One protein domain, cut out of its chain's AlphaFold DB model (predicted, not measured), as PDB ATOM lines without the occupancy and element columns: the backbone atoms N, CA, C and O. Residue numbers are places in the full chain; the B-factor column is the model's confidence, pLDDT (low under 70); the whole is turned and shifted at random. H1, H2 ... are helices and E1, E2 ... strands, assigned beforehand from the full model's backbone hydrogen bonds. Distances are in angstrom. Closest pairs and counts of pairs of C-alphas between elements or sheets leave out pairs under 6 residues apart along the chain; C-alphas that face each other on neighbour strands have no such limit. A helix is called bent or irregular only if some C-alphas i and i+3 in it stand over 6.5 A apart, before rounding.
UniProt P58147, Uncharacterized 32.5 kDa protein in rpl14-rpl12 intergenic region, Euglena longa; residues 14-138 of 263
ATOM      1  N   LEU A  14     -11.777  25.978  -0.159       36.45
ATOM      2  CA  LEU A  14     -13.060  25.271  -0.081       36.45
ATOM      3  C   LEU A  14     -12.996  24.319   1.118       36.45
ATOM      4  O   LEU A  14     -12.172  23.402   1.142       36.45
ATOM      5  N   HIS A  15     -13.829  24.576   2.132       41.35
ATOM      6  CA  HIS A  15     -13.921  23.797   3.379       41.35
ATOM      7  C   HIS A  15     -12.582  23.617   4.123       41.35
ATOM      8  O   HIS A  15     -12.220  22.509   4.517       41.35
ATOM      9  N   GLY A  16     -11.794  24.690   4.261       43.89
ATOM     10  CA  GLY A  16     -10.526  24.661   5.006       43.89
ATOM     11  C   GLY A  16      -9.390  23.872   4.341       43.89
ATOM     12  O   GLY A  16      -8.343  23.671   4.951       43.89
ATOM     13  N   ARG A  17      -9.554  23.423   3.088       49.12
ATOM     14  CA  ARG A  17      -8.535  22.659   2.352       49.12
ATOM     15  C   ARG A  17      -8.046  23.443   1.133       49.12
ATOM     16  O   ARG A  17      -8.848  23.977   0.369       49.12
ATOM     17  N   ARG A  18      -6.720  23.508   0.947       68.33
ATOM     18  CA  ARG A  18      -6.075  24.147  -0.215       68.33
ATOM     19  C   ARG A  18      -6.010  23.180  -1.395       68.33
ATOM     20  O   ARG A  18      -5.543  22.048  -1.243       68.33
ATOM     21  N   TYR A  19      -6.430  23.650  -2.563       70.66
ATOM     22  CA  TYR A  19      -6.395  22.900  -3.817       70.66
ATOM     23  C   TYR A  19      -5.494  23.585  -4.844       70.66
ATOM     24  O   TYR A  19      -5.414  24.813  -4.890       70.66
ATOM     25  N   ILE A  20      -4.855  22.772  -5.680       76.37
ATOM     26  CA  ILE A  20      -4.203  23.183  -6.920       76.37
ATOM     27  C   ILE A  20      -5.149  22.835  -8.066       76.37
ATOM     28  O   ILE A  20      -5.683  21.725  -8.119       76.37
ATOM     29  N   TYR A  21      -5.340  23.797  -8.964       79.65
ATOM     30  CA  TYR A  21      -6.129  23.645 -10.180       79.65
ATOM     31  C   TYR A  21      -5.235  23.822 -11.404       79.65
ATOM     32  O   TYR A  21      -4.365  24.696 -11.421       79.65
ATOM     33  N   ARG A  22      -5.476  23.022 -12.442       82.63
ATOM     34  CA  ARG A  22      -4.784  23.096 -13.730       82.63
ATOM     35  C   ARG A  22      -5.810  23.031 -14.856       82.63
ATOM     36  O   ARG A  22      -6.770  22.273 -14.780       82.63
ATOM     37  N   LYS A  23      -5.597  23.821 -15.909       82.74
ATOM     38  CA  LYS A  23      -6.340  23.658 -17.162       82.74
ATOM     39  C   LYS A  23      -5.743  22.505 -17.983       82.74
ATOM     40  O   LYS A  23      -4.510  22.397 -18.025       82.74
ATOM     41  N   PRO A  24      -6.574  21.677 -18.634       85.67
ATOM     42  CA  PRO A  24      -6.072  20.688 -19.579       85.67
ATOM     43  C   PRO A  24      -5.313  21.386 -20.712       85.67
ATOM     44  O   PRO A  24      -5.570  22.560 -21.008       85.67
ATOM     45  N   LYS A  25      -4.348  20.697 -21.326       88.80
ATOM     46  CA  LYS A  25      -3.701  21.207 -22.539       88.80
ATOM     47  C   LYS A  25      -4.716  21.271 -23.678       88.80
ATOM     48  O   LYS A  25      -5.537  20.374 -23.837       88.80
ATOM     49  N   GLU A  26      -4.639  22.332 -24.474       86.29
ATOM     50  CA  GLU A  26      -5.511  22.514 -25.635       86.29
ATOM     51  C   GLU A  26      -5.217  21.474 -26.718       86.29
ATOM     52  O   GLU A  26      -4.087  21.011 -26.856       86.29
ATOM     53  N   THR A  27      -6.198  21.161 -27.562       80.16
ATOM     54  CA  THR A  27      -6.037  20.201 -28.664       80.16
ATOM     55  C   THR A  27      -4.847  20.530 -29.574       80.16
ATOM     56  O   THR A  27      -4.156  19.625 -30.032       80.16
ATOM     57  N   ASN A  28      -4.543  21.814 -29.804       84.06
ATOM     58  CA  ASN A  28      -3.377  22.223 -30.598       84.06
ATOM     59  C   ASN A  28      -2.034  21.815 -29.975       84.06
ATOM     60  O   ASN A  28      -1.072  21.597 -30.705       84.06
ATOM     61  N   TYR A  29      -1.953  21.690 -28.648       89.49
ATOM     62  CA  TYR A  29      -0.767  21.141 -27.994       89.49
ATOM     63  C   TYR A  29      -0.534  19.693 -28.436       89.49
ATOM     64  O   TYR A  29       0.572  19.347 -28.838       89.49
ATOM     65  N   TRP A  30      -1.596  18.886 -28.423       87.66
ATOM     66  CA  TRP A  30      -1.549  17.476 -28.800       87.66
ATOM     67  C   TRP A  30      -1.362  17.262 -30.301       87.66
ATOM     68  O   TRP A  30      -0.631  16.364 -30.692       87.66
ATOM     69  N   LYS A  31      -1.931  18.130 -31.144       76.81
ATOM     70  CA  LYS A  31      -1.682  18.125 -32.598       76.81
ATOM     71  C   LYS A  31      -0.212  18.300 -32.962       76.81
ATOM     72  O   LYS A  31       0.252  17.726 -33.935       76.81
ATOM     73  N   ASN A  32       0.520  19.064 -32.160       79.61
ATOM     74  CA  ASN A  32       1.955  19.266 -32.342       79.61
ATOM     75  C   ASN A  32       2.801  18.270 -31.530       79.61
ATOM     76  O   ASN A  32       4.027  18.396 -31.478       79.61
ATOM     77  N   TYR A  33       2.174  17.293 -30.869       74.98
ATOM     78  CA  TYR A  33       2.849  16.303 -30.037       74.98
ATOM     79  C   TYR A  33       3.315  15.114 -30.888       74.98
ATOM     80  O   TYR A  33       2.801  14.011 -30.780       74.98
ATOM     81  N   ILE A  34       4.305  15.357 -31.749       63.59
ATOM     82  CA  ILE A  34       4.813  14.377 -32.733       63.59
ATOM     83  C   ILE A  34       6.033  13.606 -32.194       63.59
ATOM     84  O   ILE A  34       6.572  12.710 -32.831       63.59
ATOM     85  N   ILE A  35       6.525  13.976 -31.008       66.96
ATOM     86  CA  ILE A  35       7.794  13.459 -30.468       66.96
ATOM     87  C   ILE A  35       7.647  12.005 -29.993       66.96
ATOM     88  O   ILE A  35       8.643  11.301 -29.842       66.96
ATOM     89  N   VAL A  36       6.417  11.553 -29.743       75.35
ATOM     90  CA  VAL A  36       6.137  10.221 -29.218       75.35
ATOM     91  C   VAL A  36       4.965   9.600 -29.979       75.35
ATOM     92  O   VAL A  36       3.924  10.253 -30.044       75.35
ATOM     93  N   PRO A  37       5.090   8.354 -30.480       87.66
ATOM     94  CA  PRO A  37       3.977   7.592 -31.050       87.66
ATOM     95  C   PRO A  37       2.967   7.223 -29.952       87.66
ATOM     96  O   PRO A  37       3.006   6.145 -29.353       87.66
ATOM     97  N   LEU A  38       2.106   8.190 -29.636       91.14
ATOM     98  CA  LEU A  38       0.999   8.078 -28.698       91.14
ATOM     99  C   LEU A  38      -0.290   7.787 -29.457       91.14
ATOM    100  O   LEU A  38      -0.588   8.430 -30.460       91.14
ATOM    101  N   TYR A  39      -1.092   6.890 -28.903       92.87
ATOM    102  CA  TYR A  39      -2.404   6.537 -29.419       92.87
ATOM    103  C   TYR A  39      -3.447   6.634 -28.302       92.87
ATOM    104  O   TYR A  39      -3.138   6.431 -27.121       92.87
ATOM    105  N   ILE A  40      -4.680   6.975 -28.672       90.11
ATOM    106  CA  ILE A  40      -5.858   6.872 -27.809       90.11
ATOM    107  C   ILE A  40      -6.880   6.009 -28.532       90.11
ATOM    108  O   ILE A  40      -7.331   6.399 -29.608       90.11
ATOM    109  N   ASN A  41      -7.272   4.880 -27.939       89.20
ATOM    110  CA  ASN A  41      -8.203   3.932 -28.559       89.20
ATOM    111  C   ASN A  41      -7.801   3.617 -30.015       89.20
ATOM    112  O   ASN A  41      -8.610   3.759 -30.931       89.20
ATOM    113  N   ASP A  42      -6.517   3.303 -30.218       91.48
ATOM    114  CA  ASP A  42      -5.890   2.994 -31.515       91.48
ATOM    115  C   ASP A  42      -5.805   4.163 -32.517       91.48
ATOM    116  O   ASP A  42      -5.331   3.991 -33.640       91.48
ATOM    117  N   LYS A  43      -6.196   5.379 -32.119       91.39
ATOM    118  CA  LYS A  43      -6.096   6.592 -32.945       91.39
ATOM    119  C   LYS A  43      -4.824   7.360 -32.623       91.39
ATOM    120  O   LYS A  43      -4.574   7.687 -31.462       91.39
ATOM    121  N   GLU A  44      -4.045   7.707 -33.639       91.27
ATOM    122  CA  GLU A  44      -2.762   8.386 -33.450       91.27
ATOM    123  C   GLU A  44      -2.937   9.850 -33.014       91.27
ATOM    124  O   GLU A  44      -3.600  10.668 -33.669       91.27
ATOM    125  N   VAL A  45      -2.320  10.193 -31.884       90.68
ATOM    126  CA  VAL A  45      -2.428  11.505 -31.246       90.68
ATOM    127  C   VAL A  45      -1.832  12.580 -32.144       90.68
ATOM    128  O   VAL A  45      -0.643  12.610 -32.432       90.68
ATOM    129  N   GLY A  46      -2.691  13.514 -32.543       83.70
ATOM    130  CA  GLY A  46      -2.313  14.709 -33.290       83.70
ATOM    131  C   GLY A  46      -2.370  14.566 -34.808       83.70
ATOM    132  O   GLY A  46      -2.343  15.579 -35.508       83.70
ATOM    133  N   ILE A  47      -2.562  13.342 -35.298       85.06
ATOM    134  CA  ILE A  47      -2.809  13.043 -36.710       85.06
ATOM    135  C   ILE A  47      -4.297  12.767 -36.929       85.06
ATOM    136  O   ILE A  47      -4.919  13.375 -37.807       85.06
ATOM    137  N   ASP A  48      -4.891  11.912 -36.096       84.45
ATOM    138  CA  ASP A  48      -6.298  11.550 -36.221       84.45
ATOM    139  C   ASP A  48      -7.215  12.684 -35.721       84.45
ATOM    140  O   ASP A  48      -7.126  13.154 -34.584       84.45
ATOM    141  N   LYS A  49      -8.126  13.137 -36.591       83.12
ATOM    142  CA  LYS A  49      -9.081  14.223 -36.305       83.12
ATOM    143  C   LYS A  49     -10.340  13.752 -35.568       83.12
ATOM    144  O   LYS A  49     -11.155  14.592 -35.192       83.12
ATOM    145  N   THR A  50     -10.515  12.445 -35.388       87.99
ATOM    146  CA  THR A  50     -11.672  11.825 -34.723       87.99
ATOM    147  C   THR A  50     -11.476  11.640 -33.218       87.99
ATOM    148  O   THR A  50     -12.391  11.174 -32.534       87.99
ATOM    149  N   ILE A  51     -10.304  11.999 -32.681       87.58
ATOM    150  CA  ILE A  51     -10.066  12.034 -31.235       87.58
ATOM    151  C   ILE A  51     -10.861  13.198 -30.636       87.58
ATOM    152  O   ILE A  51     -10.701  14.362 -31.010       87.58
ATOM    153  N   SER A  52     -11.730  12.867 -29.691       84.99
ATOM    154  CA  SER A  52     -12.615  13.803 -29.012       84.99
ATOM    155  C   SER A  52     -11.883  14.632 -27.947       84.99
ATOM    156  O   SER A  52     -10.853  14.236 -27.398       84.99
ATOM    157  N   GLU A  53     -12.420  15.807 -27.608       82.42
ATOM    158  CA  GLU A  53     -11.868  16.642 -26.530       82.42
ATOM    159  C   GLU A  53     -11.771  15.899 -25.180       82.42
ATOM    160  O   GLU A  53     -10.727  16.000 -24.529       82.42
ATOM    161  N   PRO A  54     -12.765  15.091 -24.760       81.87
ATOM    162  CA  PRO A  54     -12.635  14.309 -23.537       81.87
ATOM    163  C   PRO A  54     -11.526  13.252 -23.577       81.87
ATOM    164  O   PRO A  54     -10.869  13.044 -22.559       81.87
ATOM    165  N   GLU A  55     -11.277  12.623 -24.729       84.44
ATOM    166  CA  GLU A  55     -10.147  11.698 -24.907       84.44
ATOM    167  C   GLU A  55      -8.810  12.420 -24.670       84.44
ATOM    168  O   GLU A  55      -7.967  11.931 -23.914       84.44
ATOM    169  N   TYR A  56      -8.644  13.635 -25.204       86.73
ATOM    170  CA  TYR A  56      -7.459  14.455 -24.924       86.73
ATOM    171  C   TYR A  56      -7.341  14.863 -23.456       86.73
ATOM    172  O   TYR A  56      -6.234  14.883 -22.917       86.73
ATOM    173  N   ILE A  57      -8.455  15.181 -22.795       82.91
ATOM    174  CA  ILE A  57      -8.455  15.495 -21.362       82.91
ATOM    175  C   ILE A  57      -8.019  14.268 -20.551       82.91
ATOM    176  O   ILE A  57      -7.228  14.412 -19.622       82.91
ATOM    177  N   LEU A  58      -8.478  13.064 -20.895       80.83
ATOM    178  CA  LEU A  58      -8.064  11.838 -20.208       80.83
ATOM    179  C   LEU A  58      -6.571  11.557 -20.396       80.83
ATOM    180  O   LEU A  58      -5.873  11.316 -19.409       80.83
ATOM    181  N   LEU A  59      -6.065  11.670 -21.629       86.30
ATOM    182  CA  LEU A  59      -4.633  11.562 -21.914       86.30
ATOM    183  C   LEU A  59      -3.821  12.585 -21.103       86.30
ATOM    184  O   LEU A  59      -2.834  12.240 -20.451       86.30
ATOM    185  N   ASP A  60      -4.260  13.845 -21.104       86.70
ATOM    186  CA  ASP A  60      -3.632  14.941 -20.373       86.70
ATOM    187  C   ASP A  60      -3.582  14.659 -18.872       86.70
ATOM    188  O   ASP A  60      -2.569  14.904 -18.217       86.70
ATOM    189  N   ILE A  61      -4.654  14.104 -18.319       80.52
ATOM    190  CA  ILE A  61      -4.682  13.765 -16.909       80.52
ATOM    191  C   ILE A  61      -3.774  12.566 -16.591       80.52
ATOM    192  O   ILE A  61      -3.112  12.569 -15.552       80.52
ATOM    193  N   ILE A  62      -3.661  11.567 -17.467       81.13
ATOM    194  CA  ILE A  62      -2.713  10.466 -17.248       81.13
ATOM    195  C   ILE A  62      -1.267  10.966 -17.318       81.13
ATOM    196  O   ILE A  62      -0.446  10.616 -16.470       81.13
ATOM    197  N   LEU A  63      -0.927  11.810 -18.285       84.18
ATOM    198  CA  LEU A  63       0.463  12.228 -18.485       84.18
ATOM    199  C   LEU A  63       0.899  13.393 -17.585       84.18
ATOM    200  O   LEU A  63       2.095  13.537 -17.329       84.18
ATOM    201  N   TYR A  64      -0.040  14.205 -17.093       82.13
ATOM    202  CA  TYR A  64       0.247  15.416 -16.307       82.13
ATOM    203  C   TYR A  64      -0.514  15.518 -14.983       82.13
ATOM    204  O   TYR A  64      -0.320  16.480 -14.236       82.13
ATOM    205  N   GLY A  65      -1.378  14.558 -14.672       76.99
ATOM    206  CA  GLY A  65      -2.138  14.529 -13.430       76.99
ATOM    207  C   GLY A  65      -3.462  15.296 -13.458       76.99
ATOM    208  O   GLY A  65      -3.786  15.987 -14.428       76.99
ATOM    209  N   PRO A  66      -4.248  15.179 -12.372       76.40
ATOM    210  CA  PRO A  66      -5.612  15.661 -12.237       76.40
ATOM    211  C   PRO A  66      -5.699  17.168 -12.430       76.40
ATOM    212  O   PRO A  66      -4.833  17.934 -12.008       76.40
ATOM    213  N   LEU A  67      -6.838  17.602 -12.964       79.99
ATOM    214  CA  LEU A  67      -7.165  19.020 -13.112       79.99
ATOM    215  C   LEU A  67      -7.395  19.717 -11.760       79.99
ATOM    216  O   LEU A  67      -7.316  20.943 -11.673       79.99
ATOM    217  N   LYS A  68      -7.662  18.943 -10.698       78.11
ATOM    218  CA  LYS A  68      -7.865  19.410  -9.322       78.11
ATOM    219  C   LYS A  68      -7.266  18.427  -8.316       78.11
ATOM    220  O   LYS A  68      -7.662  17.265  -8.276       78.11
ATOM    221  N   ILE A  69      -6.391  18.907  -7.433       73.60
ATOM    222  CA  ILE A  69      -5.764  18.089  -6.382       73.60
ATOM    223  C   ILE A  69      -5.587  18.866  -5.081       73.60
ATOM    224  O   ILE A  69      -5.407  20.082  -5.095       73.60
ATOM    225  N   LYS A  70      -5.657  18.180  -3.935       69.89
ATOM    226  CA  LYS A  70      -5.310  18.801  -2.652       69.89
ATOM    227  C   LYS A  70      -3.810  19.077  -2.614       69.89
ATOM    228  O   LYS A  70      -3.015  18.217  -2.977       69.89
ATOM    229  N   LEU A  71      -3.418  20.228  -2.079       74.20
ATOM    230  CA  LEU A  71      -2.005  20.597  -1.949       74.20
ATOM    231  C   LEU A  71      -1.181  19.525  -1.209       74.20
ATOM    232  O   LEU A  71      -0.055  19.246  -1.601       74.20
ATOM    233  N   SER A  72      -1.765  18.882  -0.194       76.16
ATOM    234  CA  SER A  72      -1.129  17.806   0.582       76.16
ATOM    235  C   SER A  72      -0.804  16.547  -0.231       76.16
ATOM    236  O   SER A  72       0.076  15.789   0.147       76.16
ATOM    237  N   GLU A  73      -1.527  16.300  -1.324       72.95
ATOM    238  CA  GLU A  73      -1.377  15.109  -2.173       72.95
ATOM    239  C   GLU A  73      -0.510  15.404  -3.415       72.95
ATOM    240  O   GLU A  73      -0.023  14.485  -4.071       72.95
ATOM    241  N   TYR A  74      -0.297  16.687  -3.732       76.98
ATOM    242  CA  TYR A  74       0.311  17.149  -4.980       76.98
ATOM    243  C   TYR A  74       1.711  16.584  -5.231       76.98
ATOM    244  O   TYR A  74       1.988  16.122  -6.333       76.98
ATOM    245  N   PHE A  75       2.587  16.600  -4.222       75.21
ATOM    246  CA  PHE A  75       3.978  16.171  -4.387       75.21
ATOM    247  C   PHE A  75       4.096  14.678  -4.695       75.21
ATOM    248  O   PHE A  75       4.761  14.306  -5.659       75.21
ATOM    249  N   ASN A  76       3.398  13.832  -3.932       76.50
ATOM    250  CA  ASN A  76       3.413  12.386  -4.161       76.50
ATOM    251  C   ASN A  76       2.865  12.032  -5.539       76.50
ATOM    252  O   ASN A  76       3.417  11.172  -6.220       76.50
ATOM    253  N   LEU A  77       1.792  12.705  -5.953       75.24
ATOM    254  CA  LEU A  77       1.214  12.446  -7.255       75.24
ATOM    255  C   LEU A  77       2.145  12.877  -8.392       75.24
ATOM    256  O   LEU A  77       2.351  12.117  -9.334       75.24
ATOM    257  N   ASN A  78       2.738  14.067  -8.294       75.81
ATOM    258  CA  ASN A  78       3.674  14.544  -9.308       75.81
ATOM    259  C   ASN A  78       4.860  13.600  -9.478       75.81
ATOM    260  O   ASN A  78       5.245  13.338 -10.610       75.81
ATOM    261  N   ASN A  79       5.405  13.063  -8.383       75.69
ATOM    262  CA  ASN A  79       6.499  12.096  -8.459       75.69
ATOM    263  C   ASN A  79       6.075  10.851  -9.249       75.69
ATOM    264  O   ASN A  79       6.739  10.496 -10.216       75.69
ATOM    265  N   LYS A  80       4.911  10.267  -8.929       80.01
ATOM    266  CA  LYS A  80       4.376   9.110  -9.667       80.01
ATOM    267  C   LYS A  80       4.179   9.395 -11.154       80.01
ATOM    268  O   LYS A  80       4.514   8.562 -11.991       80.01
ATOM    269  N   ILE A  81       3.624  10.562 -11.484       81.53
ATOM    270  CA  ILE A  81       3.414  10.968 -12.875       81.53
ATOM    271  C   ILE A  81       4.761  11.103 -13.579       81.53
ATOM    272  O   ILE A  81       4.945  10.502 -14.627       81.53
ATOM    273  N   ILE A  82       5.713  11.834 -12.994       80.11
ATOM    274  CA  ILE A  82       7.052  12.022 -13.561       80.11
ATOM    275  C   ILE A  82       7.731  10.673 -13.804       80.11
ATOM    276  O   ILE A  82       8.280  10.466 -14.888       80.11
ATOM    277  N   ASP A  83       7.662   9.752 -12.847       83.52
ATOM    278  CA  ASP A  83       8.253   8.419 -12.965       83.52
ATOM    279  C   ASP A  83       7.614   7.622 -14.107       83.52
ATOM    280  O   ASP A  83       8.327   7.055 -14.941       83.52
ATOM    281  N   ARG A  84       6.280   7.642 -14.213       84.46
ATOM    282  CA  ARG A  84       5.536   7.005 -15.310       84.46
ATOM    283  C   ARG A  84       5.931   7.589 -16.664       84.46
ATOM    284  O   ARG A  84       6.376   6.857 -17.546       84.46
ATOM    285  N   THR A  85       5.831   8.908 -16.824       83.46
ATOM    286  CA  THR A  85       6.128   9.585 -18.093       83.46
ATOM    287  C   THR A  85       7.592   9.387 -18.497       83.46
ATOM    288  O   THR A  85       7.894   9.199 -19.675       83.46
ATOM    289  N   THR A  86       8.511   9.359 -17.526       85.92
ATOM    290  CA  THR A  86       9.934   9.064 -17.758       85.92
ATOM    291  C   THR A  86      10.152   7.613 -18.178       85.92
ATOM    292  O   THR A  86      10.966   7.351 -19.064       85.92
ATOM    293  N   THR A  87       9.435   6.668 -17.569       88.81
ATOM    294  CA  THR A  87       9.506   5.241 -17.915       88.81
ATOM    295  C   THR A  87       9.052   5.014 -19.349       88.81
ATOM    296  O   THR A  87       9.804   4.461 -20.147       88.81
ATOM    297  N   TYR A  88       7.880   5.532 -19.707       88.75
ATOM    298  CA  TYR A  88       7.341   5.474 -21.063       88.75
ATOM    299  C   TYR A  88       8.304   6.063 -22.087       88.75
ATOM    300  O   TYR A  88       8.648   5.408 -23.069       88.75
ATOM    301  N   LYS A  89       8.833   7.258 -21.807       86.39
ATOM    302  CA  LYS A  89       9.818   7.899 -22.675       86.39
ATOM    303  C   LYS A  89      11.064   7.028 -22.883       86.39
ATOM    304  O   LYS A  89      11.498   6.861 -24.016       86.39
ATOM    305  N   LYS A  90      11.602   6.423 -21.820       90.08
ATOM    306  CA  LYS A  90      12.762   5.522 -21.916       90.08
ATOM    307  C   LYS A  90      12.471   4.261 -22.729       90.08
ATOM    308  O   LYS A  90      13.364   3.803 -23.431       90.08
ATOM    309  N   LEU A  91      11.274   3.683 -22.614       90.53
ATOM    310  CA  LEU A  91      10.895   2.490 -23.382       90.53
ATOM    311  C   LEU A  91      10.881   2.781 -24.887       90.53
ATOM    312  O   LEU A  91      11.377   1.972 -25.670       90.53
ATOM    313  N   LEU A  92      10.379   3.955 -25.268       89.57
ATOM    314  CA  LEU A  92      10.358   4.428 -26.652       89.57
ATOM    315  C   LEU A  92      11.758   4.766 -27.167       89.57
ATOM    316  O   LEU A  92      12.161   4.275 -28.212       89.57
ATOM    317  N   GLU A  93      12.538   5.548 -26.412       89.90
ATOM    318  CA  GLU A  93      13.910   5.924 -26.798       89.90
ATOM    319  C   GLU A  93      14.829   4.706 -26.968       89.90
ATOM    320  O   GLU A  93      15.762   4.732 -27.767       89.90
ATOM    321  N   LYS A  94      14.570   3.626 -26.222       90.42
ATOM    322  CA  LYS A  94      15.302   2.358 -26.328       90.42
ATOM    323  C   LYS A  94      14.746   1.414 -27.397       90.42
ATOM    324  O   LYS A  94      15.232   0.288 -27.481       90.42
ATOM    325  N   ASN A  95      13.730   1.819 -28.163       88.38
ATOM    326  CA  ASN A  95      12.996   0.968 -29.108       88.38
ATOM    327  C   ASN A  95      12.508  -0.354 -28.484       88.38
ATOM    328  O   ASN A  95      12.393  -1.367 -29.167       88.38
ATOM    329  N   THR A  96      12.253  -0.360 -27.170       89.45
ATOM    330  CA  THR A  96      11.649  -1.511 -26.478       89.45
ATOM    331  C   THR A  96      10.175  -1.631 -26.849       89.45
ATOM    332  O   THR A  96       9.633  -2.730 -26.893       89.45
ATOM    333  N   ILE A  97       9.548  -0.490 -27.132       93.40
ATOM    334  CA  ILE A  97       8.186  -0.378 -27.636       93.40
ATOM    335  C   ILE A  97       8.183   0.577 -28.833       93.40
ATOM    336  O   ILE A  97       8.980   1.518 -28.872       93.40
ATOM    337  N   TYR A  98       7.293   0.354 -29.796       92.48
ATOM    338  CA  TYR A  98       7.124   1.210 -30.978       92.48
ATOM    339  C   TYR A  98       6.041   2.272 -30.796       92.48
ATOM    340  O   TYR A  98       5.952   3.207 -31.585       92.48
ATOM    341  N   GLY A  99       5.227   2.146 -29.751       93.66
ATOM    342  CA  GLY A  99       4.131   3.054 -29.463       93.66
ATOM    343  C   GLY A  99       3.557   2.824 -28.079       93.66
ATOM    344  O   GLY A  99       3.845   1.815 -27.432       93.66
ATOM    345  N   ILE A 100       2.735   3.766 -27.634       94.01
ATOM    346  CA  ILE A 100       1.940   3.633 -26.413       94.01
ATOM    347  C   ILE A 100       0.500   3.973 -26.753       94.01
ATOM    348  O   ILE A 100       0.226   5.082 -27.208       94.01
ATOM    349  N   ASN A 101      -0.415   3.047 -26.495       93.46
ATOM    350  CA  ASN A 101      -1.837   3.233 -26.724       93.46
ATOM    351  C   ASN A 101      -2.602   3.251 -25.403       93.46
ATOM    352  O   ASN A 101      -2.554   2.293 -24.628       93.46
ATOM    353  N   PHE A 102      -3.310   4.347 -25.147       90.71
ATOM    354  CA  PHE A 102      -4.188   4.490 -23.994       90.71
ATOM    355  C   PHE A 102      -5.613   4.096 -24.379       90.71
ATOM    356  O   PHE A 102      -6.273   4.786 -25.154       90.71
ATOM    357  N   ASN A 103      -6.088   2.998 -23.800       87.20
ATOM    358  CA  ASN A 103      -7.425   2.469 -24.026       87.20
ATOM    359  C   ASN A 103      -8.371   2.909 -22.907       87.20
ATOM    360  O   ASN A 103      -8.190   2.563 -21.732       87.20
ATOM    361  N   PHE A 104      -9.407   3.654 -23.287       77.62
ATOM    362  CA  PHE A 104     -10.431   4.178 -22.392       77.62
ATOM    363  C   PHE A 104     -11.777   3.526 -22.696       77.62
ATOM    364  O   PHE A 104     -12.376   3.778 -23.735       77.62
ATOM    365  N   THR A 105     -12.289   2.723 -21.763       62.84
ATOM    366  CA  THR A 105     -13.600   2.060 -21.890       62.84
ATOM    367  C   THR A 105     -14.723   2.738 -21.101       62.84
ATOM    368  O   THR A 105     -15.868   2.302 -21.187       62.84
ATOM    369  N   PHE A 106     -14.444   3.805 -20.344       57.14
ATOM    370  CA  PHE A 106     -15.410   4.375 -19.398       57.14
ATOM    371  C   PHE A 106     -15.996   5.722 -19.850       57.14
ATOM    372  O   PHE A 106     -15.272   6.554 -20.404       57.14
ATOM    373  N   PRO A 107     -17.287   5.991 -19.559       49.81
ATOM    374  CA  PRO A 107     -17.852   7.324 -19.711       49.81
ATOM    375  C   PRO A 107     -17.156   8.304 -18.755       49.81
ATOM    376  O   PRO A 107     -16.814   7.980 -17.618       49.81
ATOM    377  N   ILE A 108     -16.915   9.514 -19.253       48.88
ATOM    378  CA  ILE A 108     -16.030  10.524 -18.666       48.88
ATOM    379  C   ILE A 108     -16.489  10.909 -17.250       48.88
ATOM    380  O   ILE A 108     -17.442  11.668 -17.077       48.88
ATOM    381  N   LEU A 109     -15.750  10.487 -16.222       48.43
ATOM    382  CA  LEU A 109     -15.816  11.111 -14.900       48.43
ATOM    383  C   LEU A 109     -14.709  12.169 -14.800       48.43
ATOM    384  O   LEU A 109     -13.557  11.876 -14.490       48.43
ATOM    385  N   LEU A 110     -15.086  13.430 -15.045       47.75
ATOM    386  CA  LEU A 110     -14.223  14.630 -15.063       47.75
ATOM    387  C   LEU A 110     -13.465  14.921 -13.743       47.75
ATOM    388  O   LEU A 110     -12.677  15.863 -13.681       47.75
ATOM    389  N   ASN A 111     -13.666  14.131 -12.684       44.51
ATOM    390  CA  ASN A 111     -12.949  14.260 -11.415       44.51
ATOM    391  C   ASN A 111     -12.020  13.063 -11.182       44.51
ATOM    392  O   ASN A 111     -12.342  12.112 -10.473       44.51
ATOM    393  N   PHE A 112     -10.799  13.174 -11.704       44.52
ATOM    394  CA  PHE A 112      -9.728  12.179 -11.563       44.52
ATOM    395  C   PHE A 112      -9.272  11.914 -10.113       44.52
ATOM    396  O   PHE A 112      -8.437  11.052  -9.856       44.52
ATOM    397  N   LYS A 113      -9.801  12.652  -9.127       40.04
ATOM    398  CA  LYS A 113      -9.514  12.366  -7.719       40.04
ATOM    399  C   LYS A 113     -10.036  10.994  -7.301       40.04
ATOM    400  O   LYS A 113      -9.414  10.303  -6.496       40.04
ATOM    401  N   ASP A 114     -11.160  10.616  -7.886       45.44
ATOM    402  CA  ASP A 114     -11.688   9.284  -7.719       45.44
ATOM    403  C   ASP A 114     -10.891   8.286  -8.545       45.44
ATOM    404  O   ASP A 114     -10.790   7.149  -8.123       45.44
ATOM    405  N   SER A 115     -10.262   8.671  -9.657       42.57
ATOM    406  CA  SER A 115      -9.809   7.685 -10.626       42.57
ATOM    407  C   SER A 115      -8.480   6.986 -10.309       42.57
ATOM    408  O   SER A 115      -8.346   5.814 -10.610       42.57
ATOM    409  N   GLU A 116      -7.506   7.588  -9.629       44.51
ATOM    410  CA  GLU A 116      -6.335   6.783  -9.207       44.51
ATOM    411  C   GLU A 116      -6.653   5.845  -8.037       44.51
ATOM    412  O   GLU A 116      -5.947   4.869  -7.790       44.51
ATOM    413  N   ASN A 117      -7.739   6.125  -7.312       47.14
ATOM    414  CA  ASN A 117      -8.247   5.205  -6.312       47.14
ATOM    415  C   ASN A 117      -9.232   4.195  -6.904       47.14
ATOM    416  O   ASN A 117      -9.226   3.057  -6.458       47.14
ATOM    417  N   LYS A 118     -10.055   4.599  -7.867       52.41
ATOM    418  CA  LYS A 118     -11.081   3.779  -8.507       52.41
ATOM    419  C   LYS A 118     -10.568   3.021  -9.702       52.41
ATOM    420  O   LYS A 118     -11.258   2.110 -10.089       52.41
ATOM    421  N   TYR A 119      -9.426   3.352 -10.295       56.10
ATOM    422  CA  TYR A 119      -8.928   2.657 -11.473       56.10
ATOM    423  C   TYR A 119      -7.467   2.250 -11.301       56.10
ATOM    424  O   TYR A 119      -6.635   2.980 -10.766       56.10
ATOM    425  N   GLN A 120      -7.172   1.042 -11.756       67.71
ATOM    426  CA  GLN A 120      -5.840   0.488 -11.884       67.71
ATOM    427  C   GLN A 120      -5.391   0.624 -13.338       67.71
ATOM    428  O   GLN A 120      -6.147   0.330 -14.262       67.71
ATOM    429  N   LEU A 121      -4.138   1.031 -13.534       76.87
ATOM    430  CA  LEU A 121      -3.484   0.910 -14.831       76.87
ATOM    431  C   LEU A 121      -3.027  -0.536 -15.018       76.87
ATOM    432  O   LEU A 121      -2.260  -1.053 -14.203       76.87
ATOM    433  N   LYS A 122      -3.509  -1.185 -16.077       81.65
ATOM    434  CA  LYS A 122      -2.924  -2.427 -16.584       81.65
ATOM    435  C   LYS A 122      -2.167  -2.132 -17.862       81.65
ATOM    436  O   LYS A 122      -2.708  -1.512 -18.771       81.65
ATOM    437  N   GLU A 123      -0.937  -2.614 -17.909       87.99
ATOM    438  CA  GLU A 123      -0.036  -2.441 -19.038       87.99
ATOM    439  C   GLU A 123       0.291  -3.819 -19.613       87.99
ATOM    440  O   GLU A 123       0.602  -4.744 -18.857       87.99
ATOM    441  N   TYR A 124       0.216  -3.970 -20.933       91.42
ATOM    442  CA  TYR A 124       0.750  -5.140 -21.626       91.42
ATOM    443  C   TYR A 124       1.332  -4.746 -22.978       91.42
ATOM    444  O   TYR A 124       0.914  -3.767 -23.589       91.42
ATOM    445  N   LEU A 125       2.314  -5.514 -23.441       92.45
ATOM    446  CA  LEU A 125       2.909  -5.329 -24.756       92.45
ATOM    447  C   LEU A 125       2.157  -6.195 -25.767       92.45
ATOM    448  O   LEU A 125       1.995  -7.395 -25.537       92.45
ATOM    449  N   ASP A 126       1.668  -5.595 -26.848       90.45
ATOM    450  CA  ASP A 126       1.005  -6.347 -27.912       90.45
ATOM    451  C   ASP A 126       1.997  -6.956 -28.922       90.45
ATOM    452  O   ASP A 126       3.216  -6.827 -28.804       90.45
ATOM    453  N   PHE A 127       1.457  -7.643 -29.932       90.85
ATOM    454  CA  PHE A 127       2.238  -8.316 -30.973       90.85
ATOM    455  C   PHE A 127       2.988  -7.356 -31.912       90.85
ATOM    456  O   PHE A 127       3.914  -7.783 -32.599       90.85
ATOM    457  N   ASN A 128       2.620  -6.073 -31.930       91.53
ATOM    458  CA  ASN A 128       3.289  -5.019 -32.688       91.53
ATOM    459  C   ASN A 128       4.269  -4.221 -31.815       91.53
ATOM    460  O   ASN A 128       4.690  -3.138 -32.214       91.53
ATOM    461  N   ASN A 129       4.627  -4.712 -30.622       92.12
ATOM    462  CA  ASN A 129       5.420  -3.981 -29.632       92.12
ATOM    463  C   ASN A 129       4.828  -2.605 -29.265       92.12
ATOM    464  O   ASN A 129       5.567  -1.680 -28.919       92.12
ATOM    465  N   ILE A 130       3.507  -2.443 -29.317       94.25
ATOM    466  CA  ILE A 130       2.827  -1.266 -28.774       94.25
ATOM    467  C   ILE A 130       2.450  -1.573 -27.324       94.25
ATOM    468  O   ILE A 130       1.871  -2.615 -27.008       94.25
ATOM    469  N   LEU A 131       2.806  -0.663 -26.416       95.04
ATOM    470  CA  LEU A 131       2.413  -0.755 -25.017       95.04
ATOM    471  C   LEU A 131       0.953  -0.336 -24.885       95.04
ATOM    472  O   LEU A 131       0.615   0.842 -25.007       95.04
ATOM    473  N   GLN A 132       0.100  -1.308 -24.613       94.23
ATOM    474  CA  GLN A 132      -1.318  -1.113 -24.401       94.23
ATOM    475  C   GLN A 132      -1.571  -0.815 -22.924       94.23
ATOM    476  O   GLN A 132      -1.214  -1.603 -22.044       94.23
ATOM    477  N   ILE A 133      -2.184   0.334 -22.647       90.93
ATOM    478  CA  ILE A 133      -2.448   0.828 -21.297       90.93
ATOM    479  C   ILE A 133      -3.953   0.955 -21.096       90.93
ATOM    480  O   ILE A 133      -4.605   1.802 -21.706       90.93
ATOM    481  N   TYR A 134      -4.494   0.149 -20.191       83.52
ATOM    482  CA  TYR A 134      -5.905   0.149 -19.826       83.52
ATOM    483  C   TYR A 134      -6.099   0.793 -18.466       83.52
ATOM    484  O   TYR A 134      -5.445   0.420 -17.491       83.52
ATOM    485  N   LEU A 135      -7.052   1.718 -18.389       74.42
ATOM    486  CA  LEU A 135      -7.543   2.253 -17.127       74.42
ATOM    487  C   LEU A 135      -8.762   1.421 -16.698       74.42
ATOM    488  O   LEU A 135      -9.849   1.615 -17.228       74.42
ATOM    489  N   ILE A 136      -8.584   0.463 -15.786       65.73
ATOM    490  CA  ILE A 136      -9.631  -0.495 -15.381       65.73
ATOM    491  C   ILE A 136     -10.174  -0.120 -14.013       65.73
ATOM    492  O   ILE A 136      -9.382   0.110 -13.108       65.73
ATOM    493  N   GLU A 137     -11.495  -0.100 -13.831       60.50
ATOM    494  CA  GLU A 137     -12.091   0.211 -12.531       60.50
ATOM    495  C   GLU A 137     -11.727  -0.867 -11.494       60.50
ATOM    496  O   GLU A 137     -12.089  -2.036 -11.598       60.50
ATOM    497  N   ASN A 138     -10.950  -0.462 -10.500       59.09
ATOM    498  CA  ASN A 138     -10.649  -1.188  -9.288       59.09
ATOM    499  C   ASN A 138     -11.878  -1.123  -8.375       59.09
ATOM    500  O   ASN A 138     -12.177  -0.074  -7.795       59.09
TER     501      ASN A 138
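This is residues 14 to 138 of the 263 residues of the protein "Uncharacterized 32.5 kDa protein in rpl14-rpl12 intergenic region" of Euglena longa (UniProt P58147). A twisted four-strand sheet, E2, E4, E6 and E5, makes a wall towards one end of an elongated body; H2 lies over one of its faces, near the middle of the whole. The long helix H3 runs along the length of the body, from the small two-strand sheet of E1 and E3 at the far end, past the end of H2, to the wall, which it only grazes with its residues 88 to 92, near E4 and E6. The printed part has 125 residues, with four named helices and six named strands in the order E1 H1 E2 H2 E3 H3 E4 H4 E5 E6, of mixed class. The larger sheet is mixed, in the order E2, E4, E6, E5; the smaller is antiparallel. The whole is compact, with a radius of gyration of the C-alphas of 14.8 A, and spans 49 by 27 by 25 A.

E1, residues 17 to 21, begins with C-alpha 17 at (-8.535, 22.659, 2.352). H1 is residues 27 to 31, E2 residues 38 to 40, H2 residues 53 to 64, 15.9 A long, and E3 residues 68 to 70. H3, residues 71 to 93, measures 33.0 A and ends with C-alpha 93 at (13.910, 5.924, -26.798); it is irregular, with C-alphas 72 and 75 7.3 A apart. E4 is residues 99 to 103, H4 residues 115 to 118, and E5 residues 119 to 125, 19.5 A. E6, residues 130 to 137, measures 22.1 A and ends with C-alpha 137 at (-12.091, 0.211, -12.531).

E1 and E3 are antiparallel, with N 20 and O 69 2.8 A apart, within hydrogen-bond range. In the larger sheet, E2 and E4 are parallel, with N 39 and O 100 at 2.8 A. E4 and E6 are parallel, with N 103 and O 133 at 2.8 A. E5 and E6 form an antiparallel hairpin, with N 122 and O 134 at 2.9 A. H2 is on this sheet at a height of 9.6 A, over E4, and only just across the strands, at 61 degrees to E4 on the local plane. With residues 62 to 64 alone it touches residues 78 to 85 of H3, about perpendicular at 85 degrees; the closest C-alphas are those of Leu 63 and Thr 85, 6.3 A apart. H1 and H2 only just touch, with 3 pairs of C-alphas within 8 A, the closest being Thr 27 and Tyr 56 at 7.0 A. H3 only grazes the sheet with residues 88 to 92, and H4 with residues 115 to 118. Every O i to N i+4 pair is within hydrogen-bond range in H1 and H2, 17 of 19 are in H3, and H4 is too short for one.

The two C-alphas farthest apart, of Gly 16 and Phe 127, are 50.4 A apart. The printed part has no cut. The links E2 to H2 and E4 to H4 are long. The mean pLDDT of the printed part is 77.8; residues 14 to 18, 34 to 35, 70, 105 to 120 and 136 to 138 are under 70.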